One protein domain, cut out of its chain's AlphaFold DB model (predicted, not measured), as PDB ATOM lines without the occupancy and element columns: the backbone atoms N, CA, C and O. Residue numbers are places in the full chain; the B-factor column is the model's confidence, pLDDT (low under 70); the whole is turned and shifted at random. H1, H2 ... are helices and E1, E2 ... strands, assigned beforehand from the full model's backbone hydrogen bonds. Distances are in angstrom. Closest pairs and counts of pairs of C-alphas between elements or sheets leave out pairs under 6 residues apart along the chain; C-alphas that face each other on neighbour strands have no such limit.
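This is residues 100 to 172 of the 555 residues of an uncharacterized protein of Capitella teleta (UniProt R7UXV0). Three strand hairpins follow one another along an elongated model: the E1 and E2 hairpin makes one end, the E3 and E4 hairpin runs crosswise in the middle, and the E5 and E6 hairpin, with the short helix H1 over it, makes the other end. The second and third hairpins join through E4 and E5 into one curled antiparallel sheet, order E3, E4, E5, E6, while E1 and E2 form a separate antiparallel pair. The printed part has 73 residues, with six named strands and one named helix in the order E1, E2, E3, E4, H1, E5, E6; the class is mostly strand, although only 36 residues, under half, are in named elements. It is only just compact, close to loose, with a radius of gyration of the C-alphas of 13.5 A and spans of 42 by 26 by 24 A.

E1, residues 100 to 103, and E2, residues 111 to 115, form a hairpin at 133 degrees, with N 100 and O 114 at 2.8 A. E3, residues 119 to 124, and E4, residues 127 to 133, form a hairpin at 141 degrees, with N 122 and O 129 at 2.9 A. The closest C-alphas of E2 and E4, those of Cys 115 and Cys 130, are 5.5 A apart. E4 pairs in a staggered way: residues 127 to 132 with E3, and residues 132 to 133 with E5, residues 151 to 154, where N 132 and O 154 are 2.8 A apart. H1, residues 142 to 147, is on the sheet at a height of 8.2 A and only just over E5, on which 3 of its 6 C-alphas fall; it runs along the strands, at 2 degrees to E5 on the local plane. Its closest C-alpha pair with E5 is Cys 142 and Cys 152, 5.7 A. In H1 every O i to N i+4 pair is within hydrogen-bond range. E5 and E6, residues 162 to 165, form a hairpin at 145 degrees, with N 163 and O 153 at 2.8 A. E1 is apart from E3, E4, H1, E5 and E6.

E1 begins at C-alpha 100 (20.480, 40.218, -37.680). E2 is 12.6 A long, E3 14.1 A and E4, the longest strand, 17.5 A, ending at C-alpha 133 (33.671, 37.711, -46.169). E6 ends at C-alpha 165 (39.805, 43.161, -40.857).

The two C-alphas farthest apart, those of Asp 108 and Pro 140, are 42.1 A apart. The printed part has no cut and no long link. The sheet is strongly twisted. Mean pLDDT of the printed part is 75.2; residues 101 to 113, 159 and 168 to 169 are under 70.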
ATOM      1  N   GLN A 100      21.603  40.874 -38.338       76.44
ATOM      2  CA  GLN A 100      20.480  40.218 -37.680       76.44
ATOM      3  C   GLN A 100      20.660  40.297 -36.157       76.44
ATOM      4  O   GLN A 100      21.780  40.375 -35.652       76.44
ATOM      5  N   CYS A 101      19.561  40.285 -35.405       68.25
ATOM      6  CA  CYS A 101      19.634  40.189 -33.949       68.25
ATOM      7  C   CYS A 101      20.024  38.761 -33.557       68.25
ATOM      8  O   CYS A 101      19.328  37.813 -33.922       68.25
ATOM      9  N   MET A 102      21.112  38.611 -32.803       60.50
ATOM     10  CA  MET A 102      21.521  37.336 -32.216       60.50
ATOM     11  C   MET A 102      21.740  37.479 -30.714       60.50
ATOM     12  O   MET A 102      22.047  38.564 -30.214       60.50
ATOM     13  N   ASP A 103      21.535  36.375 -30.003       51.91
ATOM     14  CA  ASP A 103      21.868  36.256 -28.587       51.91
ATOM     15  C   ASP A 103      23.376  36.502 -28.407       51.91
ATOM     16  O   ASP A 103      24.194  35.940 -29.136       51.91
ATOM     17  N   SER A 104      23.751  37.383 -27.478       48.25
ATOM     18  CA  SER A 104      25.153  37.741 -27.237       48.25
ATOM     19  C   SER A 104      25.958  36.645 -26.537       48.25
ATOM     20  O   SER A 104      27.171  36.800 -26.395       48.25
ATOM     21  N   GLY A 105      25.312  35.563 -26.084       40.34
ATOM     22  CA  GLY A 105      25.969  34.455 -25.384       40.34
ATOM     23  C   GLY A 105      26.498  34.827 -23.994       40.34
ATOM     24  O   GLY A 105      27.152  34.014 -23.340       40.34
ATOM     25  N   ALA A 106      26.228  36.048 -23.529       43.47
ATOM     26  CA  ALA A 106      26.513  36.486 -22.177       43.47
ATOM     27  C   ALA A 106      25.402  36.015 -21.223       43.47
ATOM     28  O   ALA A 106      24.231  35.929 -21.585       43.47
ATOM     29  N   LEU A 107      25.772  35.736 -19.968       37.97
ATOM     30  CA  LEU A 107      24.860  35.267 -18.909       37.97
ATOM     31  C   LEU A 107      23.730  36.264 -18.569       37.97
ATOM     32  O   LEU A 107      22.873  35.958 -17.743       37.97
ATOM     33  N   ASP A 108      23.745  37.460 -19.160       41.78
ATOM     34  CA  ASP A 108      22.764  38.524 -18.963       41.78
ATOM     35  C   ASP A 108      21.661  38.570 -20.042       41.78
ATOM     36  O   ASP A 108      20.843  39.490 -20.018       41.78
ATOM     37  N   ASN A 109      21.591  37.578 -20.944       45.03
ATOM     38  CA  ASN A 109      20.556  37.435 -21.982       45.03
ATOM     39  C   ASN A 109      20.386  38.682 -22.878       45.03
ATOM     40  O   ASN A 109      19.278  38.995 -23.325       45.03
ATOM     41  N   GLN A 110      21.459  39.432 -23.141       47.50
ATOM     42  CA  GLN A 110      21.401  40.558 -24.074       47.50
ATOM     43  C   GLN A 110      21.412  40.069 -25.528       47.50
ATOM     44  O   GLN A 110      22.256  39.264 -25.910       47.50
ATOM     45  N   TYR A 111      20.538  40.615 -26.373       51.31
ATOM     46  CA  TYR A 111      20.622  40.466 -27.829       51.31
ATOM     47  C   TYR A 111      21.468  41.602 -28.416       51.31
ATOM     48  O   TYR A 111      21.320  42.762 -28.024       51.31
ATOM     49  N   ARG A 112      22.362  41.290 -29.360       61.16
ATOM     50  CA  ARG A 112      23.198  42.271 -30.070       61.16
ATOM     51  C   ARG A 112      22.998  42.150 -31.578       61.16
ATOM     52  O   ARG A 112      22.692  41.078 -32.098       61.16
ATOM     53  N   CYS A 113      23.180  43.261 -32.290       65.06
ATOM     54  CA  CYS A 113      23.260  43.241 -33.746       65.06
ATOM     55  C   CYS A 113      24.536  42.507 -34.162       65.06
ATOM     56  O   CYS A 113      25.643  42.976 -33.892       65.06
ATOM     57  N   GLN A 114      24.366  41.359 -34.808       76.69
ATOM     58  CA  GLN A 114      25.442  40.559 -35.375       76.69
ATOM     59  C   GLN A 114      25.295  40.547 -36.893       76.69
ATOM     60  O   GLN A 114      24.186  40.587 -37.419       76.69
ATOM     61  N   CYS A 115      26.403  40.516 -37.621       79.19
ATOM     62  CA  CYS A 115      26.338  40.330 -39.064       79.19
ATOM     63  C   CYS A 115      25.765  38.943 -39.398       79.19
ATOM     64  O   CYS A 115      25.921  38.002 -38.615       79.19
ATOM     65  N   LYS A 116      25.058  38.817 -40.526       82.50
ATOM     66  CA  LYS A 116      24.591  37.514 -41.027       82.50
ATOM     67  C   LYS A 116      25.780  36.568 -41.234       82.50
ATOM     68  O   LYS A 116      26.920  37.012 -41.359       82.50
ATOM     69  N   THR A 117      25.506  35.268 -41.303       76.50
ATOM     70  CA  THR A 117      26.492  34.272 -41.750       76.50
ATOM     71  C   THR A 117      27.130  34.740 -43.063       76.50
ATOM     72  O   THR A 117      26.423  35.279 -43.912       76.50
ATOM     73  N   ASP A 118      28.452  34.593 -43.179       82.12
ATOM     74  CA  ASP A 118      29.290  35.090 -44.286       82.12
ATOM     75  C   ASP A 118      29.529  36.608 -44.312       82.12
ATOM     76  O   ASP A 118      30.111  37.131 -45.260       82.12
ATOM     77  N   PHE A 119      29.134  37.333 -43.264       84.12
ATOM     78  CA  PHE A 119      29.448  38.748 -43.097       84.12
ATOM     79  C   PHE A 119      30.209  38.992 -41.796       84.12
ATOM     80  O   PHE A 119      29.955  38.376 -40.761       84.12
ATOM     81  N   ILE A 120      31.116  39.961 -41.826       84.75
ATOM     82  CA  ILE A 120      31.934  40.364 -40.694       84.75
ATOM     83  C   ILE A 120      31.731  41.841 -40.371       84.75
ATOM     84  O   ILE A 120      31.717  42.710 -41.246       84.75
ATOM     85  N   ARG A 121      31.575  42.144 -39.079       83.19
ATOM     86  CA  ARG A 121      31.452  43.527 -38.603       83.19
ATOM     87  C   ARG A 121      32.795  44.227 -38.741       83.19
ATOM     88  O   ARG A 121      33.793  43.722 -38.223       83.19
ATOM     89  N   THR A 122      32.810  45.374 -39.401       82.56
ATOM     90  CA  THR A 122      34.010  46.165 -39.693       82.56
ATOM     91  C   THR A 122      33.662  47.653 -39.776       82.56
ATOM     92  O   THR A 122      32.487  48.015 -39.766       82.56
ATOM     93  N   THR A 123      34.668  48.524 -39.844       77.56
ATOM     94  CA  THR A 123      34.482  49.978 -39.929       77.56
ATOM     95  C   THR A 123      35.138  50.496 -41.198       77.56
ATOM     96  O   THR A 123      36.350  50.383 -41.362       77.56
ATOM     97  N   LEU A 124      34.356  51.111 -42.085       76.62
ATOM     98  CA  LEU A 124      34.854  51.715 -43.319       76.62
ATOM     99  C   LEU A 124      34.518  53.208 -43.319       76.62
ATOM    100  O   LEU A 124      33.359  53.592 -43.191       76.62
ATOM    101  N   GLY A 125      35.536  54.069 -43.409       77.62
ATOM    102  CA  GLY A 125      35.332  55.525 -43.384       77.62
ATOM    103  C   GLY A 125      34.697  56.052 -42.088       77.62
ATOM    104  O   GLY A 125      34.031  57.083 -42.113       77.62
ATOM    105  N   GLY A 126      34.874  55.344 -40.967       73.31
ATOM    106  CA  GLY A 126      34.286  55.696 -39.668       73.31
ATOM    107  C   GLY A 126      32.841  55.226 -39.458       73.31
ATOM    108  O   GLY A 126      32.301  55.448 -38.379       73.31
ATOM    109  N   GLN A 127      32.228  54.561 -40.443       75.81
ATOM    110  CA  GLN A 127      30.904  53.951 -40.322       75.81
ATOM    111  C   GLN A 127      31.035  52.437 -40.120       75.81
ATOM    112  O   GLN A 127      31.780  51.775 -40.846       75.81
ATOM    113  N   GLU A 128      30.319  51.884 -39.139       75.06
ATOM    114  CA  GLU A 128      30.235  50.432 -38.961       75.06
ATOM    115  C   GLU A 128      29.380  49.806 -40.065       75.06
ATOM    116  O   GLU A 128      28.265  50.254 -40.338       75.06
ATOM    117  N   ILE A 129      29.908  48.753 -40.682       83.19
ATOM    118  CA  ILE A 129      29.248  47.981 -41.733       83.19
ATOM    119  C   ILE A 129      29.408  46.475 -41.477       83.19
ATOM    120  O   ILE A 129      30.319  46.043 -40.766       83.19
ATOM    121  N   CYS A 130      28.537  45.664 -42.076       84.69
ATOM    122  CA  CYS A 130      28.718  44.224 -42.208       84.69
ATOM    123  C   CYS A 130      29.279  43.973 -43.605       84.69
ATOM    124  O   CYS A 130      28.554  44.077 -44.591       84.69
ATOM    125  N   GLY A 131      30.584  43.729 -43.692       85.31
ATOM    126  CA  GLY A 131      31.243  43.394 -44.952       85.31
ATOM    127  C   GLY A 131      31.091  41.907 -45.244       85.31
ATOM    128  O   GLY A 131      31.221  41.100 -44.333       85.31
ATOM    129  N   MET A 132      30.823  41.536 -46.489       87.44
ATOM    130  CA  MET A 132      30.788  40.135 -46.911       87.44
ATOM    131  C   MET A 132      32.202  39.560 -46.857       87.44
ATOM    132  O   MET A 132      33.115  40.161 -47.417       87.44
ATOM    133  N   ILE A 133      32.393  38.424 -46.194       86.81
ATOM    134  CA  ILE A 133      33.671  37.711 -46.169       86.81
ATOM    135  C   ILE A 133      33.955  37.214 -47.589       86.81
ATOM    136  O   ILE A 133      33.095  36.608 -48.225       86.81
ATOM    137  N   ILE A 134      35.151  37.502 -48.092       88.62
ATOM    138  CA  ILE A 134      35.604  37.105 -49.429       88.62
ATOM    139  C   ILE A 134      36.925  36.354 -49.306       88.62
ATOM    140  O   ILE A 134      37.734  36.684 -48.443       88.62
ATOM    141  N   LEU A 135      37.130  35.353 -50.161       84.44
ATOM    142  CA  LEU A 135      38.331  34.519 -50.155       84.44
ATOM    143  C   LEU A 135      39.400  35.089 -51.098       84.44
ATOM    144  O   LEU A 135      39.078  35.639 -52.157       84.44
ATOM    145  N   ALA A 136      40.683  34.889 -50.786       79.50
ATOM    146  CA  ALA A 136      41.795  35.328 -51.636       79.50
ATOM    147  C   ALA A 136      41.802  34.691 -53.029       79.50
ATOM    148  O   ALA A 136      42.400  35.242 -53.956       79.50
ATOM    149  N   THR A 137      41.115  33.560 -53.208       82.75
ATOM    150  CA  THR A 137      40.908  32.951 -54.528       82.75
ATOM    151  C   THR A 137      40.097  33.844 -55.464       82.75
ATOM    152  O   THR A 137      40.294  33.780 -56.677       82.75
ATOM    153  N   ASP A 138      39.225  34.687 -54.910       81.62
ATOM    154  CA  ASP A 138      38.294  35.523 -55.668       81.62
ATOM    155  C   ASP A 138      38.818  36.954 -55.846       81.62
ATOM    156  O   ASP A 138      38.495  37.620 -56.833       81.62
ATOM    157  N   VAL A 139      39.663  37.424 -54.919       84.75
ATOM    158  CA  VAL A 139      40.252  38.769 -54.937       84.75
ATOM    159  C   VAL A 139      41.742  38.692 -54.565       84.75
ATOM    160  O   VAL A 139      42.067  38.561 -53.387       84.75
ATOM    161  N   PRO A 140      42.678  38.826 -55.530       84.25
ATOM    162  CA  PRO A 140      44.119  38.682 -55.279       84.25
ATOM    163  C   PRO A 140      44.683  39.628 -54.208       84.25
ATOM    164  O   PRO A 140      45.668  39.307 -53.547       84.25
ATOM    165  N   GLU A 141      44.053  40.788 -54.025       82.25
ATOM    166  CA  GLU A 141      44.421  41.795 -53.022       82.25
ATOM    167  C   GLU A 141      44.201  41.290 -51.584       82.25
ATOM    168  O   GLU A 141      44.912  41.710 -50.674       82.25
ATOM    169  N   CYS A 142      43.307  40.315 -51.381       87.69
ATOM    170  CA  CYS A 142      43.103  39.652 -50.091       87.69
ATOM    171  C   CYS A 142      44.230  38.677 -49.723       87.69
ATOM    172  O   CYS A 142      44.334  38.290 -48.563       87.69
ATOM    173  N   GLY A 143      45.097  38.293 -50.669       86.56
ATOM    174  CA  GLY A 143      46.127  37.283 -50.422       86.56
ATOM    175  C   GLY A 143      47.090  37.657 -49.295       86.56
ATOM    176  O   GLY A 143      47.473  36.792 -48.517       86.56
ATOM    177  N   LEU A 144      47.449  38.939 -49.165       81.31
ATOM    178  CA  LEU A 144      48.314  39.412 -48.077       81.31
ATOM    179  C   LEU A 144      47.570  39.530 -46.743       81.31
ATOM    180  O   LEU A 144      48.157  39.262 -45.702       81.31
ATOM    181  N   CYS A 145      46.292  39.912 -46.779       85.62
ATOM    182  CA  CYS A 145      45.426  39.962 -45.604       85.62
ATOM    183  C   CYS A 145      45.306  38.571 -44.965       85.62
ATOM    184  O   CYS A 145      45.620  38.407 -43.791       85.62
ATOM    185  N   GLU A 146      44.953  37.560 -45.764       84.81
ATOM    186  CA  GLU A 146      44.803  36.176 -45.296       84.81
ATOM    187  C   GLU A 146      46.139  35.548 -44.878       84.81
ATOM    188  O   GLU A 146      46.193  34.850 -43.872       84.81
ATOM    189  N   GLN A 147      47.240  35.836 -45.588       79.38
ATOM    190  CA  GLN A 147      48.586  35.392 -45.183       79.38
ATOM    191  C   GLN A 147      49.020  35.937 -43.816       79.38
ATOM    192  O   GLN A 147      49.885  35.349 -43.172       79.38
ATOM    193  N   ASN A 148      48.443  37.060 -43.390       72.25
ATOM    194  CA  ASN A 148      48.713  37.703 -42.109       72.25
ATOM    195  C   ASN A 148      47.583  37.474 -41.092       72.25
ATOM    196  O   ASN A 148      47.420  38.282 -40.176       72.25
ATOM    197  N   ASP A 149      46.799  36.405 -41.254       78.50
ATOM    198  CA  ASP A 149      45.686  36.025 -40.372       78.50
ATOM    199  C   ASP A 149      44.561  37.080 -40.276       78.50
ATOM    200  O   ASP A 149      43.784  37.108 -39.323       78.50
ATOM    201  N   GLY A 150      44.465  37.988 -41.247       83.81
ATOM    202  CA  GLY A 150      43.357  38.930 -41.376       83.81
ATOM    203  C   GLY A 150      42.164  38.307 -42.100       83.81
ATOM    204  O   GLY A 150      42.321  37.490 -43.006       83.81
ATOM    205  N   THR A 151      40.947  38.729 -41.751       89.81
ATOM    206  CA  THR A 151      39.745  38.362 -42.514       89.81
ATOM    207  C   THR A 151      39.488  39.397 -43.600       89.81
ATOM    208  O   THR A 151      39.193  40.561 -43.300       89.81
ATOM    209  N   CYS A 152      39.562  38.985 -44.863       91.94
ATOM    210  CA  CYS A 152      39.224  39.870 -45.968       91.94
ATOM    211  C   CYS A 152      37.705  40.033 -46.098       91.94
ATOM    212  O   CYS A 152      36.942  39.073 -45.968       91.94
ATOM    213  N   PHE A 153      37.250  41.255 -46.360       92.00
ATOM    214  CA  PHE A 153      35.834  41.553 -46.537       92.00
ATOM    215  C   PHE A 153      35.598  42.515 -47.701       92.00
ATOM    216  O   PHE A 153      36.424  43.377 -47.980       92.00
ATOM    217  N   SER A 154      34.433  42.426 -48.338       90.31
ATOM    218  CA  SER A 154      33.939  43.403 -49.309       90.31
ATOM    219  C   SER A 154      32.733  44.159 -48.758       90.31
ATOM    220  O   SER A 154      31.800  43.572 -48.213       90.31
ATOM    221  N   SER A 155      32.737  45.482 -48.921       82.44
ATOM    222  CA  SER A 155      31.619  46.346 -48.504       82.44
ATOM    223  C   SER A 155      30.434  46.367 -49.479       82.44
ATOM    224  O   SER A 155      29.358  46.827 -49.108       82.44
ATOM    225  N   ASP A 156      30.609  45.893 -50.716       81.56
ATOM    226  CA  ASP A 156      29.579  45.905 -51.764       81.56
ATOM    227  C   ASP A 156      29.396  44.551 -52.470       81.56
ATOM    228  O   ASP A 156      28.717  44.469 -53.494       81.56
ATOM    229  N   GLY A 157      29.996  43.485 -51.927       70.69
ATOM    230  CA  GLY A 157      30.007  42.150 -52.534       70.69
ATOM    231  C   GLY A 157      30.849  42.062 -53.813       70.69
ATOM    232  O   GLY A 157      30.845  41.026 -54.474       70.69
ATOM    233  N   GLY A 158      31.558  43.135 -54.188       70.38
ATOM    234  CA  GLY A 158      32.462  43.184 -55.332       70.38
ATOM    235  C   GLY A 158      33.938  43.235 -54.926       70.38
ATOM    236  O   GLY A 158      34.291  43.661 -53.827       70.38
ATOM    237  N   ALA A 159      34.824  42.852 -55.848       67.25
ATOM    238  CA  ALA A 159      36.277  42.864 -55.638       67.25
ATOM    239  C   ALA A 159      36.872  44.277 -55.457       67.25
ATOM    240  O   ALA A 159      37.938  44.433 -54.882       67.25
ATOM    241  N   ASN A 160      36.179  45.322 -55.922       73.31
ATOM    242  CA  ASN A 160      36.731  46.680 -56.023       73.31
ATOM    243  C   ASN A 160      36.754  47.465 -54.695       73.31
ATOM    244  O   ASN A 160      37.201  48.614 -54.676       73.31
ATOM    245  N   LYS A 161      36.232  46.892 -53.604       77.44
ATOM    246  CA  LYS A 161      36.240  47.487 -52.257       77.44
ATOM    247  C   LYS A 161      36.531  46.440 -51.188       77.44
ATOM    248  O   LYS A 161      35.810  46.352 -50.187       77.44
ATOM    249  N   ALA A 162      37.563  45.640 -51.436       82.06
ATOM    250  CA  ALA A 162      38.107  44.743 -50.436       82.06
ATOM    251  C   ALA A 162      38.820  45.549 -49.336       82.06
ATOM    252  O   ALA A 162      39.557  46.497 -49.611       82.06
ATOM    253  N   GLY A 163      38.564  45.194 -48.084       87.88
ATOM    254  CA  GLY A 163      39.283  45.670 -46.914       87.88
ATOM    255  C   GLY A 163      39.741  44.483 -46.079       87.88
ATOM    256  O   GLY A 163      39.172  43.395 -46.163       87.88
ATOM    257  N   CYS A 164      40.766  44.695 -45.265       88.56
ATOM    258  CA  CYS A 164      41.245  43.683 -44.341       88.56
ATOM    259  C   CYS A 164      40.770  44.015 -42.930       88.56
ATOM    260  O   CYS A 164      40.989  45.124 -42.435       88.56
ATOM    261  N   LYS A 165      40.091  43.069 -42.283       88.31
ATOM    262  CA  LYS A 165      39.805  43.161 -40.857       88.31
ATOM    263  C   LYS A 165      40.874  42.380 -40.109       88.31
ATOM    264  O   LYS A 165      40.925  41.157 -40.192       88.31
ATOM    265  N   CYS A 166      41.686  43.110 -39.361       79.62
ATOM    266  CA  CYS A 166      42.703  42.518 -38.509       79.62
ATOM    267  C   CYS A 166      42.124  42.037 -37.197       79.62
ATOM    268  O   CYS A 166      41.242  42.682 -36.621       79.62
ATOM    269  N   ASP A 167      42.688  40.941 -36.704       72.75
ATOM    270  CA  ASP A 167      42.677  40.677 -35.277       72.75
ATOM    271  C   ASP A 167      43.330  41.864 -34.542       72.75
ATOM    272  O   ASP A 167      44.223  42.524 -35.071       72.75
ATOM    273  N   VAL A 168      42.891  42.171 -33.323       59.25
ATOM    274  CA  VAL A 168      43.387  43.329 -32.546       59.25
ATOM    275  C   VAL A 168      44.853  43.181 -32.131       59.25
ATOM    276  O   VAL A 168      45.506  44.162 -31.772       59.25
ATOM    277  N   SER A 169      45.378  41.953 -32.185       61.81
ATOM    278  CA  SER A 169      46.805  41.662 -32.060       61.81
ATOM    279  C   SER A 169      47.605  42.181 -33.252       61.81
ATOM    280  O   SER A 169      48.827  42.215 -33.171       61.81
ATOM    281  N   ARG A 170      46.948  42.608 -34.338       71.00
ATOM    282  CA  ARG A 170      47.577  43.061 -35.572       71.00
ATOM    283  C   ARG A 170      47.038  44.411 -36.043       71.00
ATOM    284  O   ARG A 170      45.959  44.865 -35.673       71.00
ATOM    285  N   SER A 171      47.822  45.095 -36.862       74.25
ATOM    286  CA  SER A 171      47.442  46.360 -37.484       74.25
ATOM    287  C   SER A 171      48.073  46.511 -38.868       74.25
ATOM    288  O   SER A 171      48.920  45.713 -39.275       74.25
ATOM    289  N   GLY A 172      47.619  47.527 -39.602       76.94
ATOM    290  CA  GLY A 172      48.004  47.774 -40.991       76.94
ATOM    291  C   GLY A 172      46.904  47.410 -41.995       76.94
ATOM    292  O   GLY A 172      45.934  46.741 -41.636       76.94
TER     293      GLY A 172